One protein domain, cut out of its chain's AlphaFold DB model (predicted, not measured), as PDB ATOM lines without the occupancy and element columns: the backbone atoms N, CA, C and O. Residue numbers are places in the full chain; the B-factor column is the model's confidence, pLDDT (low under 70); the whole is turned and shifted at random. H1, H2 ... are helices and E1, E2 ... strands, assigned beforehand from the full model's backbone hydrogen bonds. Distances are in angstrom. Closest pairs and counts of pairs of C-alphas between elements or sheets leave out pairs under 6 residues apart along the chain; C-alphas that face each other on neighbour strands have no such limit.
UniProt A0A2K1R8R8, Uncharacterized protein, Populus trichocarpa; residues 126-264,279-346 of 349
ATOM      1  N   ILE A 126      33.912 -10.085  32.132       90.12
ATOM      2  CA  ILE A 126      34.905  -9.258  32.838       90.12
ATOM      3  C   ILE A 126      34.196  -8.368  33.860       90.12
ATOM      4  O   ILE A 126      34.691  -8.184  34.973       90.12
ATOM      5  N   ARG A 127      33.029  -7.840  33.485       91.44
ATOM      6  CA  ARG A 127      32.173  -7.030  34.343       91.44
ATOM      7  C   ARG A 127      31.652  -7.833  35.528       91.44
ATOM      8  O   ARG A 127      31.744  -7.340  36.646       91.44
ATOM      9  N   ASP A 128      31.172  -9.050  35.311       88.12
ATOM     10  CA  ASP A 128      30.660  -9.920  36.370       88.12
ATOM     11  C   ASP A 128      31.767 -10.285  37.363       88.12
ATOM     12  O   ASP A 128      31.588 -10.129  38.571       88.12
ATOM     13  N   MET A 129      32.962 -10.624  36.865       89.94
ATOM     14  CA  MET A 129      34.150 -10.818  37.702       89.94
ATOM     15  C   MET A 129      34.491  -9.554  38.509       89.94
ATOM     16  O   MET A 129      34.744  -9.628  39.710       89.94
ATOM     17  N   ALA A 130      34.466  -8.374  37.887       90.81
ATOM     18  CA  ALA A 130      34.756  -7.115  38.571       90.81
ATOM     19  C   ALA A 130      33.705  -6.762  39.642       90.81
ATOM     20  O   ALA A 130      34.058  -6.257  40.709       90.81
ATOM     21  N   ILE A 131      32.424  -7.046  39.382       86.62
ATOM     22  CA  ILE A 131      31.336  -6.897  40.355       86.62
ATOM     23  C   ILE A 131      31.533  -7.865  41.521       86.62
ATOM     24  O   ILE A 131      31.402  -7.446  42.670       86.62
ATOM     25  N   GLN A 132      31.918  -9.114  41.254       87.19
ATOM     26  CA  GLN A 132      32.228 -10.082  42.302       87.19
ATOM     27  C   GLN A 132      33.372  -9.582  43.193       87.19
ATOM     28  O   GLN A 132      33.219  -9.550  44.411       87.19
ATOM     29  N   ILE A 133      34.462  -9.078  42.603       87.12
ATOM     30  CA  ILE A 133      35.581  -8.490  43.359       87.12
ATOM     31  C   ILE A 133      35.127  -7.298  44.208       87.12
ATOM     32  O   ILE A 133      35.556  -7.157  45.353       87.12
ATOM     33  N   LEU A 134      34.253  -6.435  43.677       85.69
ATOM     34  CA  LEU A 134      33.689  -5.316  44.439       85.69
ATOM     35  C   LEU A 134      32.873  -5.788  45.650       85.69
ATOM     36  O   LEU A 134      32.882  -5.114  46.679       85.69
ATOM     37  N   GLN A 135      32.172  -6.915  45.526       81.94
ATOM     38  CA  GLN A 135      31.217  -7.422  46.513       81.94
ATOM     39  C   GLN A 135      31.811  -8.450  47.494       81.94
ATOM     40  O   GLN A 135      31.174  -8.752  48.501       81.94
ATOM     41  N   GLU A 136      33.036  -8.935  47.271       82.62
ATOM     42  CA  GLU A 136      33.709  -9.953  48.102       82.62
ATOM     43  C   GLU A 136      33.754  -9.629  49.600       82.62
ATOM     44  O   GLU A 136      33.680 -10.529  50.430       82.62
ATOM     45  N   ASN A 137      33.841  -8.346  49.957       68.94
ATOM     46  CA  ASN A 137      33.931  -7.918  51.351       68.94
ATOM     47  C   ASN A 137      32.565  -7.664  52.012       68.94
ATOM     48  O   ASN A 137      32.560  -7.130  53.113       68.94
ATOM     49  N   SER A 138      31.435  -7.949  51.341       71.81
ATOM     50  CA  SER A 138      30.037  -7.702  51.776       71.81
ATOM     51  C   SER A 138      29.691  -6.276  52.248       71.81
ATOM     52  O   SER A 138      28.551  -5.986  52.587       71.81
ATOM     53  N   GLN A 139      30.647  -5.348  52.204       86.81
ATOM     54  CA  GLN A 139      30.488  -3.937  52.558       86.81
ATOM     55  C   GLN A 139      30.034  -3.070  51.371       86.81
ATOM     56  O   GLN A 139      29.965  -1.842  51.496       86.81
ATOM     57  N   VAL A 140      29.795  -3.669  50.202       87.56
ATOM     58  CA  VAL A 140      29.495  -2.952  48.961       87.56
ATOM     59  C   VAL A 140      28.295  -3.570  48.263       87.56
ATOM     60  O   VAL A 140      28.293  -4.761  47.969       87.56
ATOM     61  N   ILE A 141      27.327  -2.732  47.897       88.81
ATOM     62  CA  ILE A 141      26.278  -3.081  46.935       88.81
ATOM     63  C   ILE A 141      26.579  -2.357  45.628       88.81
ATOM     64  O   ILE A 141      26.651  -1.128  45.584       88.81
ATOM     65  N   ALA A 142      26.731  -3.117  44.548       88.44
ATOM     66  CA  ALA A 142      26.946  -2.584  43.207       88.44
ATOM     67  C   ALA A 142      25.902  -3.176  42.251       88.44
ATOM     68  O   ALA A 142      26.130  -4.219  41.646       88.44
ATOM     69  N   LYS A 143      24.748  -2.507  42.128       88.62
ATOM     70  CA  LYS A 143      23.622  -2.913  41.266       88.62
ATOM     71  C   LYS A 143      23.436  -1.938  40.106       88.62
ATOM     72  O   LYS A 143      22.349  -1.416  39.859       88.62
ATOM     73  N   ALA A 144      24.525  -1.654  39.401       85.38
ATOM     74  CA  ALA A 144      24.503  -0.735  38.277       85.38
ATOM     75  C   ALA A 144      23.784  -1.327  37.061       85.38
ATOM     76  O   ALA A 144      24.116  -2.425  36.619       85.38
ATOM     77  N   GLY A 145      22.835  -0.586  36.483       84.12
ATOM     78  CA  GLY A 145      22.146  -1.017  35.263       84.12
ATOM     79  C   GLY A 145      21.266  -2.259  35.419       84.12
ATOM     80  O   GLY A 145      20.850  -2.826  34.416       84.12
ATOM     81  N   ALA A 146      20.940  -2.657  36.652       86.75
ATOM     82  CA  ALA A 146      20.132  -3.836  36.972       86.75
ATOM     83  C   ALA A 146      18.633  -3.684  36.627       86.75
ATOM     84  O   ALA A 146      17.812  -4.500  37.029       86.75
ATOM     85  N   GLN A 147      18.266  -2.632  35.885       88.88
ATOM     86  CA  GLN A 147      16.898  -2.322  35.456       88.88
ATOM     87  C   GLN A 147      15.912  -2.114  36.621       88.88
ATOM     88  O   GLN A 147      14.701  -2.246  36.441       88.88
ATOM     89  N   LEU A 148      16.414  -1.723  37.799       89.88
ATOM     90  CA  LEU A 148      15.590  -1.495  38.987       89.88
ATOM     91  C   LEU A 148      14.635  -0.321  38.748       89.88
ATOM     92  O   LEU A 148      15.063   0.783  38.393       89.88
ATOM     93  N   LYS A 149      13.337  -0.560  38.930       91.81
ATOM     94  CA  LYS A 149      12.288   0.474  38.848       91.81
ATOM     95  C   LYS A 149      11.949   1.049  40.219       91.81
ATOM     96  O   LYS A 149      11.595   2.224  40.315       91.81
ATOM     97  N   GLU A 150      12.104   0.225  41.242       90.56
ATOM     98  CA  GLU A 150      11.879   0.538  42.647       90.56
ATOM     99  C   GLU A 150      13.219   0.542  43.384       90.56
ATOM    100  O   GLU A 150      14.230   0.051  42.871       90.56
ATOM    101  N   PHE A 151      13.244   1.193  44.544       89.25
ATOM    102  CA  PHE A 151      14.418   1.176  45.410       89.25
ATOM    103  C   PHE A 151      14.627  -0.229  45.994       89.25
ATOM    104  O   PHE A 151      13.732  -1.062  45.909       89.25
ATOM    105  N   LEU A 152      15.806  -0.497  46.557       87.19
ATOM    106  CA  LEU A 152      16.071  -1.790  47.194       87.19
ATOM    107  C   LEU A 152      15.220  -1.971  48.451       87.19
ATOM    108  O   LEU A 152      15.012  -0.998  49.186       87.19
ATOM    109  N   ASP A 153      14.814  -3.212  48.706       83.62
ATOM    110  CA  ASP A 153      14.139  -3.605  49.941       83.62
ATOM    111  C   ASP A 153      15.065  -3.430  51.151       83.62
ATOM    112  O   ASP A 153      16.294  -3.452  51.027       83.62
ATOM    113  N   ALA A 154      14.479  -3.226  52.333       80.31
ATOM    114  CA  ALA A 154      15.234  -2.916  53.545       80.31
ATOM    115  C   ALA A 154      16.193  -4.050  53.948       80.31
ATOM    116  O   ALA A 154      17.265  -3.765  54.479       80.31
ATOM    117  N   GLU A 155      15.854  -5.307  53.646       82.00
ATOM    118  CA  GLU A 155      16.667  -6.487  53.962       82.00
ATOM    119  C   GLU A 155      17.997  -6.529  53.199       82.00
ATOM    120  O   GLU A 155      18.926  -7.215  53.623       82.00
ATOM    121  N   GLU A 156      18.124  -5.794  52.090       84.81
ATOM    122  CA  GLU A 156      19.393  -5.701  51.366       84.81
ATOM    123  C   GLU A 156      20.417  -4.795  52.063       84.81
ATOM    124  O   GLU A 156      21.603  -4.848  51.737       84.81
ATOM    125  N   TRP A 157      19.987  -3.956  53.008       86.38
ATOM    126  CA  TRP A 157      20.849  -2.977  53.659       86.38
ATOM    127  C   TRP A 157      21.359  -3.496  54.997       86.38
ATOM    128  O   TRP A 157      20.614  -3.611  55.965       86.38
ATOM    129  N   THR A 158      22.661  -3.754  55.070       86.12
ATOM    130  CA  THR A 158      23.336  -4.200  56.292       86.12
ATOM    131  C   THR A 158      24.152  -3.066  56.923       86.12
ATOM    132  O   THR A 158      24.688  -2.196  56.236       86.12
ATOM    133  N   GLU A 159      24.291  -3.069  58.250       85.94
ATOM    134  CA  GLU A 159      24.968  -2.001  59.017       85.94
ATOM    135  C   GLU A 159      26.454  -1.814  58.648       85.94
ATOM    136  O   GLU A 159      27.021  -0.731  58.800       85.94
ATOM    137  N   ASN A 160      27.095  -2.865  58.129       87.75
ATOM    138  CA  ASN A 160      28.494  -2.853  57.702       87.75
ATOM    139  C   ASN A 160      28.708  -2.251  56.300       87.75
ATOM    140  O   ASN A 160      29.858  -2.153  55.861       87.75
ATOM    141  N   LEU A 161      27.650  -1.860  55.580       90.62
ATOM    142  CA  LEU A 161      27.784  -1.274  54.249       90.62
ATOM    143  C   LEU A 161      28.576   0.029  54.301       90.62
ATOM    144  O   LEU A 161      28.280   0.940  55.064       90.62
ATOM    145  N   THR A 162      29.561   0.139  53.414       91.88
ATOM    146  CA  THR A 162      30.377   1.345  53.229       91.88
ATOM    147  C   THR A 162      30.086   2.040  51.905       91.88
ATOM    148  O   THR A 162      30.275   3.255  51.795       91.88
ATOM    149  N   ARG A 163      29.585   1.306  50.903       90.62
ATOM    150  CA  ARG A 163      29.230   1.851  49.591       90.62
ATOM    151  C   ARG A 163      28.003   1.155  49.019       90.62
ATOM    152  O   ARG A 163      27.967  -0.063  48.917       90.62
ATOM    153  N   VAL A 164      27.053   1.941  48.533       91.81
ATOM    154  CA  VAL A 164      25.938   1.457  47.717       91.81
ATOM    155  C   VAL A 164      25.914   2.237  46.413       91.81
ATOM    156  O   VAL A 164      25.946   3.464  46.424       91.81
ATOM    157  N   SER A 165      25.867   1.539  45.282       91.00
ATOM    158  CA  SER A 165      25.675   2.138  43.962       91.00
ATOM    159  C   SER A 165      24.516   1.483  43.229       91.00
ATOM    160  O   SER A 165      24.542   0.295  42.905       91.00
ATOM    161  N   LEU A 166      23.510   2.308  42.941       93.31
ATOM    162  CA  LEU A 166      22.314   1.987  42.166       93.31
ATOM    163  C   LEU A 166      22.296   2.776  40.852       93.31
ATOM    164  O   LEU A 166      21.230   3.098  40.320       93.31
ATOM    165  N   THR A 167      23.470   3.132  40.334       89.62
ATOM    166  CA  THR A 167      23.589   3.970  39.144       89.62
ATOM    167  C   THR A 167      22.963   3.325  37.900       89.62
ATOM    168  O   THR A 167      22.903   2.105  37.771       89.62
ATOM    169  N   HIS A 168      22.491   4.145  36.958       88.69
ATOM    170  CA  HIS A 168      21.831   3.698  35.715       88.69
ATOM    171  C   HIS A 168      20.591   2.807  35.905       88.69
ATOM    172  O   HIS A 168      20.280   1.979  35.050       88.69
ATOM    173  N   ASN A 169      19.862   2.985  37.002       91.94
ATOM    174  CA  ASN A 169      18.554   2.365  37.190       91.94
ATOM    175  C   ASN A 169      17.408   3.342  36.888       91.94
ATOM    176  O   ASN A 169      17.610   4.533  36.659       91.94
ATOM    177  N   GLN A 170      16.176   2.842  36.887       93.38
ATOM    178  CA  GLN A 170      14.966   3.609  36.576       93.38
ATOM    179  C   GLN A 170      14.234   4.119  37.827       93.38
ATOM    180  O   GLN A 170      13.159   4.704  37.694       93.38
ATOM    181  N   ILE A 171      14.843   3.949  39.005       93.19
ATOM    182  CA  ILE A 171      14.370   4.389  40.323       93.19
ATOM    183  C   ILE A 171      13.961   5.861  40.281       93.19
ATOM    184  O   ILE A 171      14.767   6.717  39.911       93.19
ATOM    185  N   LYS A 172      12.717   6.158  40.668       90.31
ATOM    186  CA  LYS A 172      12.155   7.523  40.675       90.31
ATOM    187  C   LYS A 172      12.127   8.166  42.053       90.31
ATOM    188  O   LYS A 172      12.132   9.390  42.171       90.31
ATOM    189  N   GLU A 173      12.082   7.351  43.091       87.56
ATOM    190  CA  GLU A 173      12.004   7.810  44.464       87.56
ATOM    191  C   GLU A 173      12.707   6.836  45.396       87.56
ATOM    192  O   GLU A 173      12.794   5.642  45.120       87.56
ATOM    193  N   ILE A 174      13.218   7.388  46.488       86.75
ATOM    194  CA  ILE A 174      13.609   6.615  47.659       86.75
ATOM    195  C   ILE A 174      12.330   6.492  48.498       86.75
ATOM    196  O   ILE A 174      11.657   7.516  48.685       86.75
ATOM    197  N   PRO A 175      11.943   5.283  48.935       78.12
ATOM    198  CA  PRO A 175      10.713   5.075  49.679       78.12
ATOM    199  C   PRO A 175      10.679   5.982  50.911       78.12
ATOM    200  O   PRO A 175      11.624   6.057  51.689       78.12
ATOM    201  N   PHE A 176       9.558   6.688  51.066       65.38
ATOM    202  CA  PHE A 176       9.239   7.500  52.247       65.38
ATOM    203  C   PHE A 176       8.594   6.653  53.354       65.38
ATOM    204  O   PHE A 176       8.019   7.213  54.285       65.38
ATOM    205  N   SER A 177       8.563   5.328  53.184       50.28
ATOM    206  CA  SER A 177       7.582   4.444  53.805       50.28
ATOM    207  C   SER A 177       7.630   4.547  55.323       50.28
ATOM    208  O   SER A 177       8.557   4.052  55.949       50.28
ATOM    209  N   HIS A 178       6.610   5.217  55.868       43.06
ATOM    210  CA  HIS A 178       6.106   5.089  57.231       43.06
ATOM    211  C   HIS A 178       7.181   4.788  58.278       43.06
ATOM    212  O   HIS A 178       7.176   3.694  58.811       43.06
ATOM    213  N   SER A 179       8.065   5.765  58.520       41.22
ATOM    214  CA  SER A 179       9.068   5.839  59.596       41.22
ATOM    215  C   SER A 179       9.595   4.490  60.114       41.22
ATOM    216  O   SER A 179       8.913   3.735  60.803       41.22
ATOM    217  N   PRO A 180      10.905   4.326  60.027       44.78
ATOM    218  CA  PRO A 180      11.617   5.002  61.085       44.78
ATOM    219  C   PRO A 180      12.684   5.897  60.477       44.78
ATOM    220  O   PRO A 180      13.407   5.506  59.561       44.78
ATOM    221  N   SER A 181      12.830   7.090  61.042       50.62
ATOM    222  CA  SER A 181      14.117   7.790  61.050       50.62
ATOM    223  C   SER A 181      15.294   6.805  61.273       50.62
ATOM    224  O   SER A 181      16.355   6.963  60.686       50.62
ATOM    225  N   SER A 182      15.054   5.654  61.923       58.38
ATOM    226  CA  SER A 182      16.015   4.566  62.102       58.38
ATOM    227  C   SER A 182      16.554   3.829  60.859       58.38
ATOM    228  O   SER A 182      17.597   3.193  60.999       58.38
ATOM    229  N   PHE A 183      15.935   3.863  59.660       75.81
ATOM    230  CA  PHE A 183      16.474   3.069  58.525       75.81
ATOM    231  C   PHE A 183      17.862   3.546  58.081       75.81
ATOM    232  O   PHE A 183      18.751   2.734  57.837       75.81
ATOM    233  N   PHE A 184      18.050   4.862  57.962       83.00
ATOM    234  CA  PHE A 184      19.354   5.427  57.622       83.00
ATOM    235  C   PHE A 184      20.220   5.660  58.867       83.00
ATOM    236  O   PHE A 184      21.441   5.586  58.740       83.00
ATOM    237  N   GLU A 185      19.629   5.843  60.058       80.56
ATOM    238  CA  GLU A 185      20.398   5.964  61.307       80.56
ATOM    239  C   GLU A 185      21.278   4.729  61.551       80.56
ATOM    240  O   GLU A 185      22.439   4.902  61.897       80.56
ATOM    241  N   GLN A 186      20.791   3.501  61.313       83.12
ATOM    242  CA  GLN A 186      21.575   2.272  61.554       83.12
ATOM    243  C   GLN A 186      22.772   2.096  60.597       83.12
ATOM    244  O   GLN A 186      23.684   1.312  60.856       83.12
ATOM    245  N   LEU A 187      22.814   2.834  59.482       88.06
ATOM    246  CA  LEU A 187      23.851   2.710  58.452       88.06
ATOM    247  C   LEU A 187      25.073   3.587  58.764       88.06
ATOM    248  O   LEU A 187      25.578   4.329  57.917       88.06
ATOM    249  N   HIS A 188      25.594   3.461  59.987       87.00
ATOM    250  CA  HIS A 188      26.736   4.229  60.486       87.00
ATOM    251  C   HIS A 188      28.031   4.008  59.691       87.00
ATOM    252  O   HIS A 188      28.956   4.809  59.797       87.00
ATOM    253  N   GLY A 189      28.142   2.934  58.904       90.69
ATOM    254  CA  GLY A 189      29.301   2.664  58.052       90.69
ATOM    255  C   GLY A 189      29.244   3.313  56.666       90.69
ATOM    256  O   GLY A 189      30.282   3.394  56.000       90.69
ATOM    257  N   LEU A 190      28.066   3.772  56.218       93.56
ATOM    258  CA  LEU A 190      27.834   4.093  54.810       93.56
ATOM    259  C   LEU A 190      28.500   5.414  54.421       93.56
ATOM    260  O   LEU A 190      28.071   6.496  54.809       93.56
ATOM    261  N   LYS A 191      29.545   5.324  53.592       92.81
ATOM    262  CA  LYS A 191      30.347   6.469  53.138       92.81
ATOM    263  C   LYS A 191      29.934   6.980  51.771       92.81
ATOM    264  O   LYS A 191      30.103   8.173  51.506       92.81
ATOM    265  N   VAL A 192      29.449   6.103  50.896       91.62
ATOM    266  CA  VAL A 192      29.105   6.457  49.516       91.62
ATOM    267  C   VAL A 192      27.732   5.911  49.150       91.62
ATOM    268  O   VAL A 192      27.535   4.699  49.133       91.62
ATOM    269  N   LEU A 193      26.816   6.809  48.795       93.94
ATOM    270  CA  LEU A 193      25.527   6.473  48.202       93.94
ATOM    271  C   LEU A 193      25.480   7.034  46.783       93.94
ATOM    272  O   LEU A 193      25.414   8.245  46.566       93.94
ATOM    273  N   ASP A 194      25.543   6.146  45.802       92.50
ATOM    274  CA  ASP A 194      25.562   6.496  44.393       92.50
ATOM    275  C   ASP A 194      24.225   6.200  43.724       92.50
ATOM    276  O   ASP A 194      23.879   5.069  43.393       92.50
ATOM    277  N   LEU A 195      23.487   7.279  43.504       93.94
ATOM    278  CA  LEU A 195      22.203   7.321  42.819       93.94
ATOM    279  C   LEU A 195      22.336   8.051  41.479       93.94
ATOM    280  O   LEU A 195      21.354   8.556  40.918       93.94
ATOM    281  N   SER A 196      23.560   8.167  40.959       89.75
ATOM    282  CA  SER A 196      23.812   8.866  39.712       89.75
ATOM    283  C   SER A 196      23.074   8.175  38.566       89.75
ATOM    284  O   SER A 196      22.890   6.966  38.544       89.75
ATOM    285  N   ARG A 197      22.587   8.948  37.590       88.12
ATOM    286  CA  ARG A 197      21.854   8.397  36.431       88.12
ATOM    287  C   ARG A 197      20.609   7.555  36.789       88.12
ATOM    288  O   ARG A 197      20.158   6.791  35.948       88.12
ATOM    289  N   THR A 198      20.024   7.751  37.971       92.69
ATOM    290  CA  THR A 198      18.662   7.297  38.307       92.69
ATOM    291  C   THR A 198      17.620   8.341  37.909       92.69
ATOM    292  O   THR A 198      17.973   9.464  37.543       92.69
ATOM    293  N   ASN A 199      16.327   8.037  37.996       92.50
ATOM    294  CA  ASN A 199      15.235   8.992  37.769       92.50
ATOM    295  C   ASN A 199      14.791   9.732  39.038       92.50
ATOM    296  O   ASN A 199      13.701  10.293  39.055       92.50
ATOM    297  N   ILE A 200      15.633   9.764  40.072       91.62
ATOM    298  CA  ILE A 200      15.335  10.457  41.321       91.62
ATOM    299  C   ILE A 200      15.282  11.971  41.095       91.62
ATOM    300  O   ILE A 200      16.240  12.582  40.617       91.62
ATOM    301  N   GLU A 201      14.154  12.564  41.480       89.06
ATOM    302  CA  GLU A 201      13.905  14.016  41.446       89.06
ATOM    303  C   GLU A 201      13.729  14.615  42.851       89.06
ATOM    304  O   GLU A 201      13.672  15.837  43.006       89.06
ATOM    305  N   LYS A 202      13.650  13.757  43.877       85.50
ATOM    306  CA  LYS A 202      13.424  14.116  45.280       85.50
ATOM    307  C   LYS A 202      14.210  13.215  46.225       85.50
ATOM    308  O   LYS A 202      14.294  12.013  45.988       85.50
ATOM    309  N   LEU A 203      14.731  13.786  47.305       87.75
ATOM    310  CA  LEU A 203      15.344  13.035  48.399       87.75
ATOM    311  C   LEU A 203      14.463  13.148  49.652       87.75
ATOM    312  O   LEU A 203      13.944  14.239  49.907       87.75
ATOM    313  N   PRO A 204      14.254  12.058  50.407       85.19
ATOM    314  CA  PRO A 204      13.645  12.133  51.724       85.19
ATOM    315  C   PRO A 204      14.611  12.786  52.718       85.19
ATOM    316  O   PRO A 204      15.831  12.714  52.552       85.19
ATOM    317  N   ASP A 205      14.059  13.407  53.763       79.88
ATOM    318  CA  ASP A 205      14.855  14.069  54.807       79.88
ATOM    319  C   ASP A 205      15.800  13.089  55.514       79.88
ATOM    320  O   ASP A 205      16.922  13.471  55.845       79.88
ATOM    321  N   SER A 206      15.387  11.822  55.627       83.19
ATOM    322  CA  SER A 206      16.133  10.753  56.291       83.19
ATOM    323  C   SER A 206      17.472  10.407  55.638       83.19
ATOM    324  O   SER A 206      18.328   9.806  56.272       83.19
ATOM    325  N   VAL A 207      17.732  10.830  54.393       87.19
ATOM    326  CA  VAL A 207      19.085  10.701  53.807       87.19
ATOM    327  C   VAL A 207      20.114  11.484  54.636       87.19
ATOM    328  O   VAL A 207      21.290  11.131  54.636       87.19
ATOM    329  N   SER A 208      19.680  12.523  55.361       84.31
ATOM    330  CA  SER A 208      20.529  13.291  56.284       84.31
ATOM    331  C   SER A 208      20.971  12.491  57.508       84.31
ATOM    332  O   SER A 208      21.951  12.878  58.134       84.31
ATOM    333  N   ASP A 209      20.291  11.385  57.824       85.50
ATOM    334  CA  ASP A 209      20.599  10.538  58.982       85.50
ATOM    335  C   ASP A 209      21.822   9.634  58.717       85.50
ATOM    336  O   ASP A 209      22.355   8.995  59.623       85.50
ATOM    337  N   LEU A 210      22.328   9.615  57.476       89.12
ATOM    338  CA  LEU A 210      23.577   8.956  57.092       89.12
ATOM    339  C   LEU A 210      24.802   9.741  57.597       89.12
ATOM    340  O   LEU A 210      25.515  10.390  56.831       89.12
ATOM    341  N   MET A 211      25.081   9.653  58.897       85.62
ATOM    342  CA  MET A 211      26.103  10.463  59.583       85.62
ATOM    343  C   MET A 211      27.537  10.274  59.057       85.62
ATOM    344  O   MET A 211      28.355  11.190  59.141       85.62
ATOM    345  N   SER A 212      27.851   9.100  58.503       91.56
ATOM    346  CA  SER A 212      29.174   8.789  57.934       91.56
ATOM    347  C   SER A 212      29.277   9.055  56.436       91.56
ATOM    348  O   SER A 212      30.316   8.769  55.828       91.56
ATOM    349  N   LEU A 213      28.217   9.590  55.823       92.69
ATOM    350  CA  LEU A 213      28.197   9.846  54.395       92.69
ATOM    351  C   LEU A 213      29.281  10.862  54.050       92.69
ATOM    352  O   LEU A 213      29.385  11.937  54.634       92.69
ATOM    353  N   THR A 214      30.095  10.515  53.062       91.38
ATOM    354  CA  THR A 214      31.131  11.392  52.506       91.38
ATOM    355  C   THR A 214      30.785  11.809  51.083       91.38
ATOM    356  O   THR A 214      31.072  12.938  50.694       91.38
ATOM    357  N   ALA A 215      30.096  10.945  50.331       91.88
ATOM    358  CA  ALA A 215      29.682  11.213  48.963       91.88
ATOM    359  C   ALA A 215      28.256  10.712  48.688       91.88
ATOM    360  O   ALA A 215      27.976   9.516  48.734       91.88
ATOM    361  N   LEU A 216      27.380  11.644  48.323       94.12
ATOM    362  CA  LEU A 216      26.081  11.404  47.713       94.12
ATOM    363  C   LEU A 216      26.172  11.769  46.230       94.12
ATOM    364  O   LEU A 216      26.214  12.947  45.864       94.12
ATOM    365  N   LEU A 217      26.222  10.760  45.362       92.50
ATOM    366  CA  LEU A 217      26.323  10.978  43.922       92.50
ATOM    367  C   LEU A 217      24.923  11.014  43.318       92.50
ATOM    368  O   LEU A 217      24.230  10.004  43.252       92.50
ATOM    369  N   LEU A 218      24.514  12.185  42.832       93.56
ATOM    370  CA  LEU A 218      23.254  12.366  42.109       93.56
ATOM    371  C   LEU A 218      23.511  12.531  40.606       93.56
ATOM    372  O   LEU A 218      24.637  12.430  40.108       93.56
ATOM    373  N   LYS A 219      22.462  12.817  39.831       92.00
ATOM    374  CA  LYS A 219      22.637  13.376  38.486       92.00
ATOM    375  C   LYS A 219      23.400  14.702  38.596       92.00
ATOM    376  O   LYS A 219      22.945  15.611  39.278       92.00
ATOM    377  N   ARG A 220      24.492  14.860  37.830       90.44
ATOM    378  CA  ARG A 220      25.233  16.141  37.724       90.44
ATOM    379  C   ARG A 220      24.311  17.321  37.412       90.44
ATOM    380  O   ARG A 220      24.564  18.432  37.853       90.44
ATOM    381  N   LYS A 221      23.264  17.063  36.620       94.12
ATOM    382  CA  LYS A 221      22.159  17.982  36.344       94.12
ATOM    383  C   LYS A 221      20.916  17.466  37.055       94.12
ATOM    384  O   LYS A 221      20.194  16.638  36.500       94.12
ATOM    385  N   PHE A 222      20.705  17.920  38.280       94.69
ATOM    386  CA  PHE A 222      19.536  17.564  39.062       94.69
ATOM    387  C   PHE A 222      18.346  18.410  38.611       94.69
ATOM    388  O   PHE A 222      18.437  19.638  38.556       94.69
ATOM    389  N   ASN A 223      17.251  17.750  38.243       93.75
ATOM    390  CA  ASN A 223      16.029  18.400  37.787       93.75
ATOM    391  C   ASN A 223      14.875  17.975  38.691       93.75
ATOM    392  O   ASN A 223      14.583  16.789  38.780       93.75
ATOM    393  N   CYS A 224      14.237  18.947  39.327       93.25
ATOM    394  CA  CYS A 224      13.035  18.779  40.126       93.25
ATOM    395  C   CYS A 224      11.919  19.571  39.445       93.25
ATOM    396  O   CYS A 224      12.013  20.798  39.330       93.25
ATOM    397  N   SER A 225      10.891  18.888  38.938       93.38
ATOM    398  CA  SER A 225       9.836  19.543  38.167       93.38
ATOM    399  C   SER A 225       8.444  19.089  38.582       93.38
ATOM    400  O   SER A 225       8.184  17.901  38.719       93.38
ATOM    401  N   GLY A 226       7.514  20.032  38.741       91.06
ATOM    402  CA  GLY A 226       6.101  19.713  38.975       91.06
ATOM    403  C   GLY A 226       5.793  19.095  40.346       91.06
ATOM    404  O   GLY A 226       4.741  18.477  40.519       91.06
ATOM    405  N   CYS A 227       6.678  19.242  41.340       88.38
ATOM    406  CA  CYS A 227       6.440  18.721  42.686       88.38
ATOM    407  C   CYS A 227       5.371  19.556  43.416       88.38
ATOM    408  O   CYS A 227       5.637  20.658  43.895       88.38
ATOM    409  N   LYS A 228       4.150  19.010  43.525       86.81
ATOM    410  CA  LYS A 228       2.963  19.721  44.045       86.81
ATOM    411  C   LYS A 228       2.934  19.929  45.564       86.81
ATOM    412  O   LYS A 228       2.240  20.828  46.029       86.81
ATOM    413  N   SER A 229       3.640  19.103  46.336       87.75
ATOM    414  CA  SER A 229       3.575  19.112  47.813       87.75
ATOM    415  C   SER A 229       4.887  19.491  48.493       87.75
ATOM    416  O   SER A 229       4.907  19.753  49.692       87.75
ATOM    417  N   MET A 230       5.980  19.516  47.736       88.00
ATOM    418  CA  MET A 230       7.320  19.698  48.269       88.00
ATOM    419  C   MET A 230       7.566  21.156  48.646       88.00
ATOM    420  O   MET A 230       7.355  22.049  47.828       88.00
ATOM    421  N   LYS A 231       8.046  21.372  49.872       90.56
ATOM    422  CA  LYS A 231       8.385  22.703  50.394       90.56
ATOM    423  C   LYS A 231       9.877  23.026  50.330       90.56
ATOM    424  O   LYS A 231      10.235  24.200  50.415       90.56
ATOM    425  N   LYS A 232      10.721  22.002  50.189       89.25
ATOM    426  CA  LYS A 232      12.185  22.084  50.193       89.25
ATOM    427  C   LYS A 232      12.804  21.038  49.276       89.25
ATOM    428  O   LYS A 232      12.215  19.975  49.119       89.25
ATOM    429  N   LEU A 233      13.971  21.332  48.702       91.25
ATOM    430  CA  LEU A 233      14.662  20.406  47.802       91.25
ATOM    431  C   LEU A 233      15.742  19.585  48.511       91.25
ATOM    432  O   LEU A 233      15.787  18.372  48.336       91.25
ATOM    433  N   PHE A 234      16.609  20.250  49.278       89.81
ATOM    434  CA  PHE A 234      17.719  19.610  49.979       89.81
ATOM    435  C   PHE A 234      17.775  20.035  51.455       89.81
ATOM    436  O   PHE A 234      17.630  21.226  51.753       89.81
ATOM    437  N   PRO A 235      18.034  19.100  52.378       86.88
ATOM    438  CA  PRO A 235      18.456  19.436  53.731       86.88
ATOM    439  C   PRO A 235      19.889  19.995  53.710       86.88
ATOM    440  O   PRO A 235      20.729  19.576  52.907       86.88
ATOM    441  N   LEU A 236      20.173  20.970  54.575       81.44
ATOM    442  CA  LEU A 236      21.452  21.687  54.593       81.44
ATOM    443  C   LEU A 236      22.649  20.776  54.917       81.44
ATOM    444  O   LEU A 236      23.715  20.942  54.322       81.44
ATOM    445  N   GLY A 237      22.449  19.782  55.788       81.50
ATOM    446  CA  GLY A 237      23.480  18.820  56.185       81.50
ATOM    447  C   GLY A 237      24.044  17.988  55.029       81.50
ATOM    448  O   GLY A 237      25.205  17.603  55.081       81.50
ATOM    449  N   LEU A 238      23.284  17.790  53.944       87.94
ATOM    450  CA  LEU A 238      23.727  16.992  52.793       87.94
ATOM    451  C   LEU A 238      24.592  17.759  51.789       87.94
ATOM    452  O   LEU A 238      25.208  17.139  50.921       87.94
ATOM    453  N   LEU A 239      24.639  19.096  51.848       87.31
ATOM    454  CA  LEU A 239      25.344  19.887  50.831       87.31
ATOM    455  C   LEU A 239      26.825  19.511  50.661       87.31
ATOM    456  O   LEU A 239      27.238  19.356  49.506       87.31
ATOM    457  N   PRO A 240      27.610  19.302  51.740       86.44
ATOM    458  CA  PRO A 240      29.005  18.889  51.612       86.44
ATOM    459  C   PRO A 240      29.167  17.544  50.889       86.44
ATOM    460  O   PRO A 240      30.178  17.320  50.227       86.44
ATOM    461  N   ASN A 241      28.162  16.668  50.972       90.62
ATOM    462  CA  ASN A 241      28.192  15.335  50.380       90.62
ATOM    463  C   ASN A 241      27.797  15.318  48.899       90.62
ATOM    464  O   ASN A 241      28.066  14.332  48.217       90.62
ATOM    465  N   LEU A 242      27.204  16.390  48.362       91.38
ATOM    466  CA  LEU A 242      26.811  16.505  46.950       91.38
ATOM    467  C   LEU A 242      28.027  16.785  46.043       91.38
ATOM    468  O   LEU A 242      28.112  17.797  45.342       91.38
ATOM    469  N   VAL A 243      28.988  15.860  46.042       89.06
ATOM    470  CA  VAL A 243      30.342  16.027  45.483       89.06
ATOM    471  C   VAL A 243      30.413  16.076  43.953       89.06
ATOM    472  O   VAL A 243      31.458  16.427  43.399       89.06
ATOM    473  N   ASN A 244      29.337  15.716  43.249       90.06
ATOM    474  CA  ASN A 244      29.279  15.673  41.782       90.06
ATOM    475  C   ASN A 244      28.188  16.575  41.169       90.06
ATOM    476  O   ASN A 244      28.034  16.599  39.944       90.06
ATOM    477  N   LEU A 245      27.416  17.290  41.992       92.00
ATOM    478  CA  LEU A 245      26.278  18.083  41.539       92.00
ATOM    479  C   LEU A 245      26.750  19.406  40.916       92.00
ATOM    480  O   LEU A 245      27.288  20.271  41.601       92.00
ATOM    481  N   GLU A 246      26.534  19.568  39.610       93.31
ATOM    482  CA  GLU A 246      26.984  20.739  38.840       93.31
ATOM    483  C   GLU A 246      25.851  21.710  38.503       93.31
ATOM    484  O   GLU A 246      26.075  22.906  38.310       93.31
ATOM    485  N   GLU A 247      24.625  21.212  38.392       94.56
ATOM    486  CA  GLU A 247      23.481  22.005  37.979       94.56
ATOM    487  C   GLU A 247      22.226  21.597  38.743       94.56
ATOM    488  O   GLU A 247      21.843  20.430  38.740       94.56
ATOM    489  N   ILE A 248      21.561  22.585  39.337       94.94
ATOM    490  CA  ILE A 248      20.258  22.434  39.983       94.94
ATOM    491  C   ILE A 248      19.226  23.166  39.132       94.94
ATOM    492  O   ILE A 248      19.355  24.368  38.878       94.94
ATOM    493  N   ARG A 249      18.192  22.447  38.694       95.69
ATOM    494  CA  ARG A 249      17.015  23.004  38.025       95.69
ATOM    495  C   ARG A 249      15.770  22.670  38.828       95.69
ATOM    496  O   ARG A 249      15.507  21.500  39.079       95.69
ATOM    497  N   VAL A 250      15.003  23.691  39.187       95.69
ATOM    498  CA  VAL A 250      13.716  23.534  39.869       95.69
ATOM    499  C   VAL A 250      12.660  24.306  39.097       95.69
ATOM    500  O   VAL A 250      12.826  25.508  38.869       95.69
ATOM    501  N   MET A 251      11.609  23.622  38.647       95.69
ATOM    502  CA  MET A 251      10.595  24.199  37.762       95.69
ATOM    503  C   MET A 251       9.180  23.788  38.175       95.69
ATOM    504  O   MET A 251       8.931  22.624  38.455       95.69
ATOM    505  N   HIS A 252       8.223  24.716  38.172       94.94
ATOM    506  CA  HIS A 252       6.801  24.401  38.416       94.94
ATOM    507  C   HIS A 252       6.515  23.687  39.762       94.94
ATOM    508  O   HIS A 252       5.548  22.937  39.876       94.94
ATOM    509  N   CYS A 253       7.340  23.904  40.791       93.94
ATOM    510  CA  CYS A 253       7.103  23.388  42.144       93.94
ATOM    511  C   CYS A 253       6.405  24.471  42.980       93.94
ATOM    512  O   CYS A 253       7.053  25.273  43.651       93.94
ATOM    513  N   GLU A 254       5.075  24.541  42.887       90.44
ATOM    514  CA  GLU A 254       4.301  25.696  43.366       90.44
ATOM    515  C   GLU A 254       4.335  25.893  44.885       90.44
ATOM    516  O   GLU A 254       4.329  27.036  45.329       90.44
ATOM    517  N   LYS A 255       4.420  24.808  45.671       93.38
ATOM    518  CA  LYS A 255       4.502  24.855  47.144       93.38
ATOM    519  C   LYS A 255       5.930  24.963  47.689       93.38
ATOM    520  O   LYS A 255       6.106  24.948  48.906       93.38
ATOM    521  N   MET A 256       6.938  25.054  46.820       92.94
ATOM    522  CA  MET A 256       8.341  25.137  47.224       92.94
ATOM    523  C   MET A 256       8.594  26.462  47.945       92.94
ATOM    524  O   MET A 256       8.486  27.516  47.329       92.94
ATOM    525  N   GLU A 257       8.955  26.412  49.226       91.88
ATOM    526  CA  GLU A 257       9.220  27.592  50.056       91.88
ATOM    527  C   GLU A 257      10.716  27.922  50.128       91.88
ATOM    528  O   GLU A 257      11.087  29.099  50.195       91.88
ATOM    529  N   LYS A 258      11.580  26.898  50.094       88.94
ATOM    530  CA  LYS A 258      13.046  27.017  50.117       88.94
ATOM    531  C   LYS A 258      13.677  26.031  49.139       88.94
ATOM    532  O   LYS A 258      13.098  24.989  48.874       88.94
ATOM    533  N   ILE A 259      14.875  26.306  48.628       89.56
ATOM    534  CA  ILE A 259      15.644  25.264  47.917       89.56
ATOM    535  C   ILE A 259      16.396  24.410  48.935       89.56
ATOM    536  O   ILE A 259      16.370  23.187  48.866       89.56
ATOM    537  N   ILE A 260      17.013  25.059  49.913       87.06
ATOM    538  CA  ILE A 260      17.815  24.434  50.956       87.06
ATOM    539  C   ILE A 260      17.239  24.832  52.315       87.06
ATOM    540  O   ILE A 260      17.003  26.018  52.568       87.06
ATOM    541  N   GLU A 261      17.014  23.854  53.189       80.88
ATOM    542  CA  GLU A 261      16.490  24.075  54.538       80.88
ATOM    543  C   GLU A 261      17.495  23.685  55.629       80.88
ATOM    544  O   GLU A 261      18.054  22.592  55.605       80.88
ATOM    545  N   THR A 262      17.683  24.582  56.603       66.44
ATOM    546  CA  THR A 262      18.322  24.310  57.902       66.44
ATOM    547  C   THR A 262      17.435  23.382  58.728       66.44
ATOM    548  O   THR A 262      16.240  23.670  58.855       66.44
ATOM    549  N   THR A 263      17.993  22.338  59.336       59.75
ATOM    550  CA  THR A 263      17.290  21.577  60.379       59.75
ATOM    551  C   THR A 263      17.034  22.480  61.592       59.75
ATOM    552  O   THR A 263      17.742  23.467  61.816       59.75
ATOM    553  N   ASP A 264      15.970  22.209  62.349       49.09
ATOM    554  CA  ASP A 264      15.595  23.045  63.496       49.09
ATOM    555  C   ASP A 264      16.646  23.016  64.624       49.09
ATOM    556  O   ASP A 264      16.779  24.005  65.348       49.09
ATOM    557  N   ILE A 279      28.992  24.240  51.763       79.06
ATOM    558  CA  ILE A 279      29.640  24.285  50.454       79.06
ATOM    559  C   ILE A 279      28.909  23.344  49.504       79.06
ATOM    560  O   ILE A 279      28.670  22.186  49.829       79.06
ATOM    561  N   LEU A 280      28.602  23.844  48.308       85.06
ATOM    562  CA  LEU A 280      28.260  23.021  47.150       85.06
ATOM    563  C   LEU A 280      29.476  23.016  46.217       85.06
ATOM    564  O   LEU A 280      29.628  23.942  45.415       85.06
ATOM    565  N   PRO A 281      30.372  22.021  46.331       82.94
ATOM    566  CA  PRO A 281      31.751  22.150  45.855       82.94
ATOM    567  C   PRO A 281      31.846  22.335  44.338       82.94
ATOM    568  O   PRO A 281      32.714  23.054  43.841       82.94
ATOM    569  N   LYS A 282      30.928  21.713  43.590       88.00
ATOM    570  CA  LYS A 282      30.948  21.696  42.122       88.00
ATOM    571  C   LYS A 282      29.749  22.376  41.473       88.00
ATOM    572  O   LYS A 282      29.620  22.289  40.255       88.00
ATOM    573  N   LEU A 283      28.892  23.068  42.230       90.62
ATOM    574  CA  LEU A 283      27.723  23.724  41.644       90.62
ATOM    575  C   LEU A 283      28.162  24.874  40.730       90.62
ATOM    576  O   LEU A 283      28.821  25.811  41.166       90.62
ATOM    577  N   ARG A 284      27.736  24.817  39.468       91.88
ATOM    578  CA  ARG A 284      28.030  25.811  38.426       91.88
ATOM    579  C   ARG A 284      26.789  26.559  37.971       91.88
ATOM    580  O   ARG A 284      26.873  27.732  37.613       91.88
ATOM    581  N   ILE A 285      25.643  25.882  37.935       92.75
ATOM    582  CA  ILE A 285      24.416  26.432  37.359       92.75
ATOM    583  C   ILE A 285      23.246  26.241  38.321       92.75
ATOM    584  O   ILE A 285      22.910  25.119  38.690       92.75
ATOM    585  N   LEU A 286      22.564  27.332  38.654       92.94
ATOM    586  CA  LEU A 286      21.306  27.307  39.394       92.94
ATOM    587  C   LEU A 286      20.190  27.892  38.527       92.94
ATOM    588  O   LEU A 286      20.286  29.032  38.072       92.94
ATOM    589  N   ARG A 287      19.126  27.117  38.289       94.25
ATOM    590  CA  ARG A 287      17.937  27.568  37.557       94.25
ATOM    591  C   ARG A 287      16.672  27.331  38.358       94.25
ATOM    592  O   ARG A 287      16.321  26.189  38.631       94.25
ATOM    593  N   LEU A 288      15.958  28.405  38.656       94.25
ATOM    594  CA  LEU A 288      14.714  28.394  39.416       94.25
ATOM    595  C   LEU A 288      13.624  29.026  38.554       94.25
ATOM    596  O   LEU A 288      13.787  30.162  38.110       94.25
ATOM    597  N   ARG A 289      12.550  28.292  38.249       94.94
ATOM    598  CA  ARG A 289      11.476  28.787  37.377       94.94
ATOM    599  C   ARG A 289      10.087  28.473  37.917       94.94
ATOM    600  O   ARG A 289       9.815  27.336  38.284       94.94
ATOM    601  N   TYR A 290       9.190  29.453  37.881       94.31
ATOM    602  CA  TYR A 290       7.779  29.288  38.242       94.31
ATOM    603  C   TYR A 290       7.591  28.724  39.662       94.31
ATOM    604  O   TYR A 290       6.821  27.787  39.874       94.31
ATOM    605  N   LEU A 291       8.327  29.273  40.635       93.81
ATOM    606  CA  LEU A 291       8.269  28.866  42.046       93.81
ATOM    607  C   LEU A 291       7.558  29.953  42.854       93.81
ATOM    608  O   LEU A 291       8.193  30.861  43.389       93.81
ATOM    609  N   ARG A 292       6.223  29.892  42.873       90.75
ATOM    610  CA  ARG A 292       5.360  30.962  43.406       90.75
ATOM    611  C   ARG A 292       5.551  31.197  44.905       90.75
ATOM    612  O   ARG A 292       5.571  32.350  45.327       90.75
ATOM    613  N   GLU A 293       5.741  30.129  45.679       93.19
ATOM    614  CA  GLU A 293       5.929  30.193  47.134       93.19
ATOM    615  C   GLU A 293       7.385  30.340  47.589       93.19
ATOM    616  O   GLU A 293       7.626  30.436  48.791       93.19
ATOM    617  N   LEU A 294       8.357  30.405  46.669       92.00
ATOM    618  CA  LEU A 294       9.769  30.416  47.041       92.00
ATOM    619  C   LEU A 294      10.113  31.708  47.786       92.00
ATOM    620  O   LEU A 294      10.089  32.781  47.195       92.00
ATOM    621  N   LYS A 295      10.466  31.608  49.070       87.75
ATOM    622  CA  LYS A 295      10.785  32.749  49.949       87.75
ATOM    623  C   LYS A 295      12.284  33.046  49.985       87.75
ATOM    624  O   LYS A 295      12.676  34.213  50.044       87.75
ATOM    625  N   SER A 296      13.119  32.007  49.961       83.81
ATOM    626  CA  SER A 296      14.585  32.097  49.975       83.81
ATOM    627  C   SER A 296      15.227  30.883  49.295       83.81
ATOM    628  O   SER A 296      14.617  29.823  49.186       83.81
ATOM    629  N   ILE A 297      16.474  31.010  48.833       82.94
ATOM    630  CA  ILE A 297      17.244  29.848  48.344       82.94
ATOM    631  C   ILE A 297      17.751  29.025  49.533       82.94
ATOM    632  O   ILE A 297      17.584  27.812  49.546       82.94
ATOM    633  N   SER A 298      18.321  29.697  50.534       79.88
ATOM    634  CA  SER A 298      18.724  29.135  51.824       79.88
ATOM    635  C   SER A 298      18.622  30.216  52.900       79.88
ATOM    636  O   SER A 298      18.731  31.406  52.593       79.88
ATOM    637  N   SER A 299      18.386  29.812  54.149       70.19
ATOM    638  CA  SER A 299      18.524  30.667  55.339       70.19
ATOM    639  C   SER A 299      19.972  30.765  55.830       70.19
ATOM    640  O   SER A 299      20.312  31.733  56.507       70.19
ATOM    641  N   ALA A 300      20.818  29.792  55.482       72.19
ATOM    642  CA  ALA A 300      22.225  29.750  55.860       72.19
ATOM    643  C   ALA A 300      23.121  30.468  54.838       72.19
ATOM    644  O   ALA A 300      22.763  30.646  53.668       72.19
ATOM    645  N   LYS A 301      24.327  30.855  55.272       70.62
ATOM    646  CA  LYS A 301      25.362  31.382  54.374       70.62
ATOM    647  C   LYS A 301      25.938  30.231  53.543       70.62
ATOM    648  O   LYS A 301      26.651  29.381  54.068       70.62
ATOM    649  N   LEU A 302      25.625  30.219  52.248       73.69
ATOM    650  CA  LEU A 302      26.161  29.254  51.288       73.69
ATOM    651  C   LEU A 302      27.400  29.815  50.590       73.69
ATOM    652  O   LEU A 302      27.363  30.934  50.072       73.69
ATOM    653  N   VAL A 303      28.454  29.005  50.522       73.19
ATOM    654  CA  VAL A 303      29.646  29.271  49.711       73.19
ATOM    655  C   VAL A 303      29.561  28.426  48.446       73.19
ATOM    656  O   VAL A 303      29.471  27.197  48.497       73.19
ATOM    657  N   CYS A 304      29.540  29.090  47.291       75.31
ATOM    658  CA  CYS A 304      29.473  28.432  45.987       75.31
ATOM    659  C   CYS A 304      30.354  29.184  44.980       75.31
ATOM    660  O   CYS A 304      29.863  29.776  44.018       75.31
ATOM    661  N   ASP A 305      31.665  29.174  45.216       75.06
ATOM    662  CA  ASP A 305      32.646  29.929  44.418       75.06
ATOM    663  C   ASP A 305      32.691  29.487  42.946       75.06
ATOM    664  O   ASP A 305      33.052  30.266  42.061       75.06
ATOM    665  N   SER A 306      32.257  28.254  42.677       83.19
ATOM    666  CA  SER A 306      32.171  27.634  41.352       83.19
ATOM    667  C   SER A 306      30.948  28.069  40.528       83.19
ATOM    668  O   SER A 306      30.839  27.683  39.362       83.19
ATOM    669  N   VAL A 307      30.005  28.842  41.090       87.50
ATOM    670  CA  VAL A 307      28.758  29.193  40.390       87.50
ATOM    671  C   VAL A 307      29.031  30.185  39.264       87.50
ATOM    672  O   VAL A 307      29.418  31.326  39.484       87.50
ATOM    673  N   GLU A 308      28.749  29.753  38.038       91.06
ATOM    674  CA  GLU A 308      28.937  30.516  36.805       91.06
ATOM    675  C   GLU A 308      27.646  31.177  36.323       91.06
ATOM    676  O   GLU A 308      27.683  32.218  35.656       91.06
ATOM    677  N   ARG A 309      26.494  30.559  36.619       90.75
ATOM    678  CA  ARG A 309      25.199  30.992  36.095       90.75
ATOM    679  C   ARG A 309      24.063  30.837  37.095       90.75
ATOM    680  O   ARG A 309      23.821  29.746  37.605       90.75
ATOM    681  N   ILE A 310      23.291  31.908  37.259       89.69
ATOM    682  CA  ILE A 310      22.048  31.923  38.033       89.69
ATOM    683  C   ILE A 310      20.922  32.447  37.139       89.69
ATOM    684  O   ILE A 310      20.980  33.585  36.678       89.69
ATOM    685  N   ASP A 311      19.897  31.626  36.911       90.81
ATOM    686  CA  ASP A 311      18.669  32.032  36.225       90.81
ATOM    687  C   ASP A 311      17.479  31.882  37.188       90.81
ATOM    688  O   ASP A 311      17.172  30.773  37.621       90.81
ATOM    689  N   VAL A 312      16.777  32.972  37.489       91.31
ATOM    690  CA  VAL A 312      15.543  32.973  38.287       91.31
ATOM    691  C   VAL A 312      14.412  33.568  37.455       91.31
ATOM    692  O   VAL A 312      14.562  34.654  36.901       91.31
ATOM    693  N   TRP A 313      13.297  32.855  37.326       92.06
ATOM    694  CA  TRP A 313      12.186  33.250  36.461       92.06
ATOM    695  C   TRP A 313      10.843  33.002  37.150       92.06
ATOM    696  O   TRP A 313      10.568  31.879  37.554       92.06
ATOM    697  N   GLU A 314       9.986  34.015  37.264       90.75
ATOM    698  CA  GLU A 314       8.652  33.909  37.880       90.75
ATOM    699  C   GLU A 314       8.669  33.293  39.297       90.75
ATOM    700  O   GLU A 314       7.956  32.332  39.595       90.75
ATOM    701  N   CYS A 315       9.502  33.840  40.190       89.12
ATOM    702  CA  CYS A 315       9.603  33.431  41.600       89.12
ATOM    703  C   CYS A 315       9.129  34.550  42.544       89.12
ATOM    704  O   CYS A 315       9.909  35.086  43.317       89.12
ATOM    705  N   GLN A 316       7.857  34.942  42.458       84.69
ATOM    706  CA  GLN A 316       7.334  36.224  42.967       84.69
ATOM    707  C   GLN A 316       7.586  36.517  44.460       84.69
ATOM    708  O   GLN A 316       7.795  37.672  44.824       84.69
ATOM    709  N   LYS A 317       7.584  35.499  45.332       88.50
ATOM    710  CA  LYS A 317       7.791  35.667  46.783       88.50
ATOM    711  C   LYS A 317       9.261  35.695  47.214       88.50
ATOM    712  O   LYS A 317       9.530  35.908  48.401       88.50
ATOM    713  N   LEU A 318      10.208  35.504  46.294       85.50
ATOM    714  CA  LEU A 318      11.627  35.427  46.628       85.50
ATOM    715  C   LEU A 318      12.148  36.843  46.888       85.50
ATOM    716  O   LEU A 318      12.392  37.613  45.972       85.50
ATOM    717  N   LYS A 319      12.294  37.205  48.166       70.88
ATOM    718  CA  LYS A 319      12.617  38.589  48.568       70.88
ATOM    719  C   LYS A 319      14.092  38.943  48.408       70.88
ATOM    720  O   LYS A 319      14.439  40.110  48.277       70.88
ATOM    721  N   ARG A 320      14.971  37.946  48.516       64.69
ATOM    722  CA  ARG A 320      16.424  38.089  48.393       64.69
ATOM    723  C   ARG A 320      16.972  36.817  47.776       64.69
ATOM    724  O   ARG A 320      16.711  35.725  48.275       64.69
ATOM    725  N   ILE A 321      17.778  36.959  46.733       62.47
ATOM    726  CA  ILE A 321      18.738  35.915  46.389       62.47
ATOM    727  C   ILE A 321      19.898  36.131  47.357       62.47
ATOM    728  O   ILE A 321      20.554  37.169  47.240       62.47
ATOM    729  N   PRO A 322      20.177  35.221  48.310       54.50
ATOM    730  CA  PRO A 322      21.508  35.179  48.883       54.50
ATOM    731  C   PRO A 322      22.430  34.865  47.708       54.50
ATOM    732  O   PRO A 322      22.518  33.730  47.245       54.50
ATOM    733  N   ILE A 323      23.022  35.905  47.126       51.75
ATOM    734  CA  ILE A 323      24.180  35.728  46.264       51.75
ATOM    735  C   ILE A 323      25.163  35.001  47.171       51.75
ATOM    736  O   ILE A 323      25.418  35.493  48.272       51.75
ATOM    737  N   CYS A 324      25.580  33.796  46.771       51.75
ATOM    738  CA  CYS A 324      26.564  32.990  47.485       51.75
ATOM    739  C   CYS A 324      27.672  33.945  47.933       51.75
ATOM    740  O   CYS A 324      28.294  34.575  47.082       51.75
ATOM    741  N   ILE A 325      27.769  34.180  49.244       50.59
ATOM    742  CA  ILE A 325      28.548  35.296  49.781       50.59
ATOM    743  C   ILE A 325      30.011  34.909  49.571       50.59
ATOM    744  O   ILE A 325      30.441  33.922  50.172       50.59
ATOM    745  N   PRO A 326      30.780  35.622  48.738       46.19
ATOM    746  CA  PRO A 326      32.201  35.406  48.644       46.19
ATOM    747  C   PRO A 326      32.815  35.892  49.939       46.19
ATOM    748  O   PRO A 326      32.292  36.767  50.633       46.19
ATOM    749  N   LEU A 327      33.922  35.243  50.245       47.59
ATOM    750  CA  LEU A 327      34.894  35.582  51.265       47.59
ATOM    751  C   LEU A 327      34.895  37.083  51.600       47.59
ATOM    752  O   LEU A 327      34.907  37.932  50.712       47.59
ATOM    753  N   LEU A 328      34.873  37.378  52.901       45.22
ATOM    754  CA  LEU A 328      35.040  38.719  53.451       45.22
ATOM    755  C   LEU A 328      36.416  39.262  53.030       45.22
ATOM    756  O   LEU A 328      37.384  39.122  53.768       45.22
ATOM    757  N   GLU A 329      36.523  39.877  51.857       41.94
ATOM    758  CA  GLU A 329      37.537  40.900  51.625       41.94
ATOM    759  C   GLU A 329      36.933  42.223  52.107       41.94
ATOM    760  O   GLU A 329      36.000  42.758  51.507       41.94
ATOM    761  N   ASN A 330      37.438  42.738  53.232       46.94
ATOM    762  CA  ASN A 330      37.082  44.054  53.782       46.94
ATOM    763  C   ASN A 330      35.593  44.245  54.155       46.94
ATOM    764  O   ASN A 330      35.030  45.317  53.929       46.94
ATOM    765  N   ASP A 331      34.943  43.214  54.713       52.25
ATOM    766  CA  ASP A 331      33.569  43.261  55.257       52.25
ATOM    767  C   ASP A 331      32.447  43.660  54.274       52.25
ATOM    768  O   ASP A 331      31.318  43.948  54.689       52.25
ATOM    769  N   ARG A 332      32.695  43.623  52.956       50.81
ATOM    770  CA  ARG A 332      31.672  43.902  51.933       50.81
ATOM    771  C   ARG A 332      31.282  42.641  51.152       50.81
ATOM    772  O   ARG A 332      32.157  41.934  50.664       50.81
ATOM    773  N   PRO A 333      29.977  42.357  50.975       56.69
ATOM    774  CA  PRO A 333      29.530  41.234  50.157       56.69
ATOM    775  C   PRO A 333      29.815  41.497  48.669       56.69
ATOM    776  O   PRO A 333      29.287  42.448  48.091       56.69
ATOM    777  N   SER A 334      30.621  40.644  48.040       58.66
ATOM    778  CA  SER A 334      30.860  40.610  46.587       58.66
ATOM    779  C   SER A 334      30.009  39.507  45.914       58.66
ATOM    780  O   SER A 334      29.259  38.815  46.596       58.66
ATOM    781  N   PRO A 335      29.991  39.346  44.581       65.94
ATOM    782  CA  PRO A 335      29.446  38.151  43.917       65.94
ATOM    783  C   PRO A 335      30.504  37.036  43.755       65.94
ATOM    784  O   PRO A 335      31.693  37.352  43.758       65.94
ATOM    785  N   PRO A 336      30.118  35.749  43.577       72.44
ATOM    786  CA  PRO A 336      31.073  34.657  43.383       72.44
ATOM    787  C   PRO A 336      32.052  34.965  42.252       72.44
ATOM    788  O   PRO A 336      31.611  35.437  41.200       72.44
ATOM    789  N   PRO A 337      33.349  34.654  42.415       75.94
ATOM    790  CA  PRO A 337      34.375  35.022  41.441       75.94
ATOM    791  C   PRO A 337      34.124  34.404  40.056       75.94
ATOM    792  O   PRO A 337      34.451  35.002  39.035       75.94
ATOM    793  N   SER A 338      33.490  33.229  40.005       84.25
ATOM    794  CA  SER A 338      33.181  32.535  38.749       84.25
ATOM    795  C   SER A 338      31.909  33.029  38.055       84.25
ATOM    796  O   SER A 338      31.623  32.574  36.944       84.25
ATOM    797  N   LEU A 339      31.120  33.922  38.671       84.00
ATOM    798  CA  LEU A 339      29.792  34.286  38.176       84.00
ATOM    799  C   LEU A 339      29.888  35.107  36.885       84.00
ATOM    800  O   LEU A 339      30.291  36.265  36.888       84.00
ATOM    801  N   ARG A 340      29.439  34.520  35.772       86.94
ATOM    802  CA  ARG A 340      29.455  35.155  34.441       86.94
ATOM    803  C   ARG A 340      28.084  35.640  33.998       86.94
ATOM    804  O   ARG A 340      27.984  36.563  33.196       86.94
ATOM    805  N   ARG A 341      27.014  34.983  34.451       85.06
ATOM    806  CA  ARG A 341      25.651  35.274  33.993       85.06
ATOM    807  C   ARG A 341      24.650  35.206  35.133       85.06
ATOM    808  O   ARG A 341      24.490  34.171  35.773       85.06
ATOM    809  N   LYS A 342      23.899  36.288  35.309       86.38
ATOM    810  CA  LYS A 342      22.790  36.373  36.256       86.38
ATOM    811  C   LYS A 342      21.563  36.932  35.544       86.38
ATOM    812  O   LYS A 342      21.615  38.033  35.006       86.38
ATOM    813  N   ILE A 343      20.484  36.158  35.511       85.44
ATOM    814  CA  ILE A 343      19.209  36.544  34.902       85.44
ATOM    815  C   ILE A 343      18.112  36.396  35.942       85.44
ATOM    816  O   ILE A 343      17.977  35.335  36.544       85.44
ATOM    817  N   ILE A 344      17.329  37.456  36.133       83.62
ATOM    818  CA  ILE A 344      16.198  37.486  37.059       83.62
ATOM    819  C   ILE A 344      15.000  38.083  36.330       83.62
ATOM    820  O   ILE A 344      15.115  39.145  35.715       83.62
ATOM    821  N   HIS A 345      13.865  37.393  36.401       82.56
ATOM    822  CA  HIS A 345      12.592  37.859  35.876       82.56
ATOM    823  C   HIS A 345      11.449  37.575  36.866       82.56
ATOM    824  O   HIS A 345      11.360  36.443  37.348       82.56
ATOM    825  N   PRO A 346      10.548  38.542  37.123       73.81
ATOM    826  CA  PRO A 346      10.635  39.951  36.716       73.81
ATOM    827  C   PRO A 346      11.769  40.686  37.461       73.81
ATOM    828  O   PRO A 346      12.168  40.275  38.545       73.81
TER     829      PRO A 346
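This is residues 126 to 264 and 279 to 346 of the 349 residues of an uncharacterized protein of Populus trichocarpa (UniProt A0A2K1R8R8). With little regular structure, the chain winds in stacked turns as a solenoid, walled by parallel sheet E5 E6 E7 E8 E9 over one part of its length and parallel sheet E1 E2 E3 E4 over the other, H1 at the E1 end. The 207 printed residues, 62 in named elements, are mixed in class: H1 E1 E2 H2 E3 H3 E4 E5 H4 E6 E7 E8 E9. It is compact, radius of gyration of the C-alphas 18.3 A, spans 53 by 37 by 34 A.

E5, residues 221 to 225, begins at C-alpha (22.159, 17.982, 36.344); E6 is 247 to 251, E7 285 to 289, E8 309 to 313, E9 341 to 345. E1 is 140 to 142, E2 163 to 165, E3 192 to 194, E4 215 to 217. H1, 126 to 135, spans 14.3 A from C-alpha (34.905, -9.258, 32.838); H2 is 182 to 185, H3 205 to 209, H4 236 to 241.

E5 and E6 are parallel, N 222 and O 247 2.8 A apart, within hydrogen-bond range. H1 only grazes sheet E1 E2 E3 E4; C-alphas 135 and 141 are closest, 6.6 A. H2 touches H3, closest C-alphas 185 and 209, 5.1 A. Every O i to N i+4 pair is within range in H1; H3 has 0 of 1, H4 0 of 2, with 2 of 2 and 2 of 3 O i to N i+3 pairs.

Residues 265 to 278 are cut out, a C-alpha gap of 19.2 A. E8 to E9 is a long link; 27 printed residues have pLDDT under 70, among them residues 320 to 335.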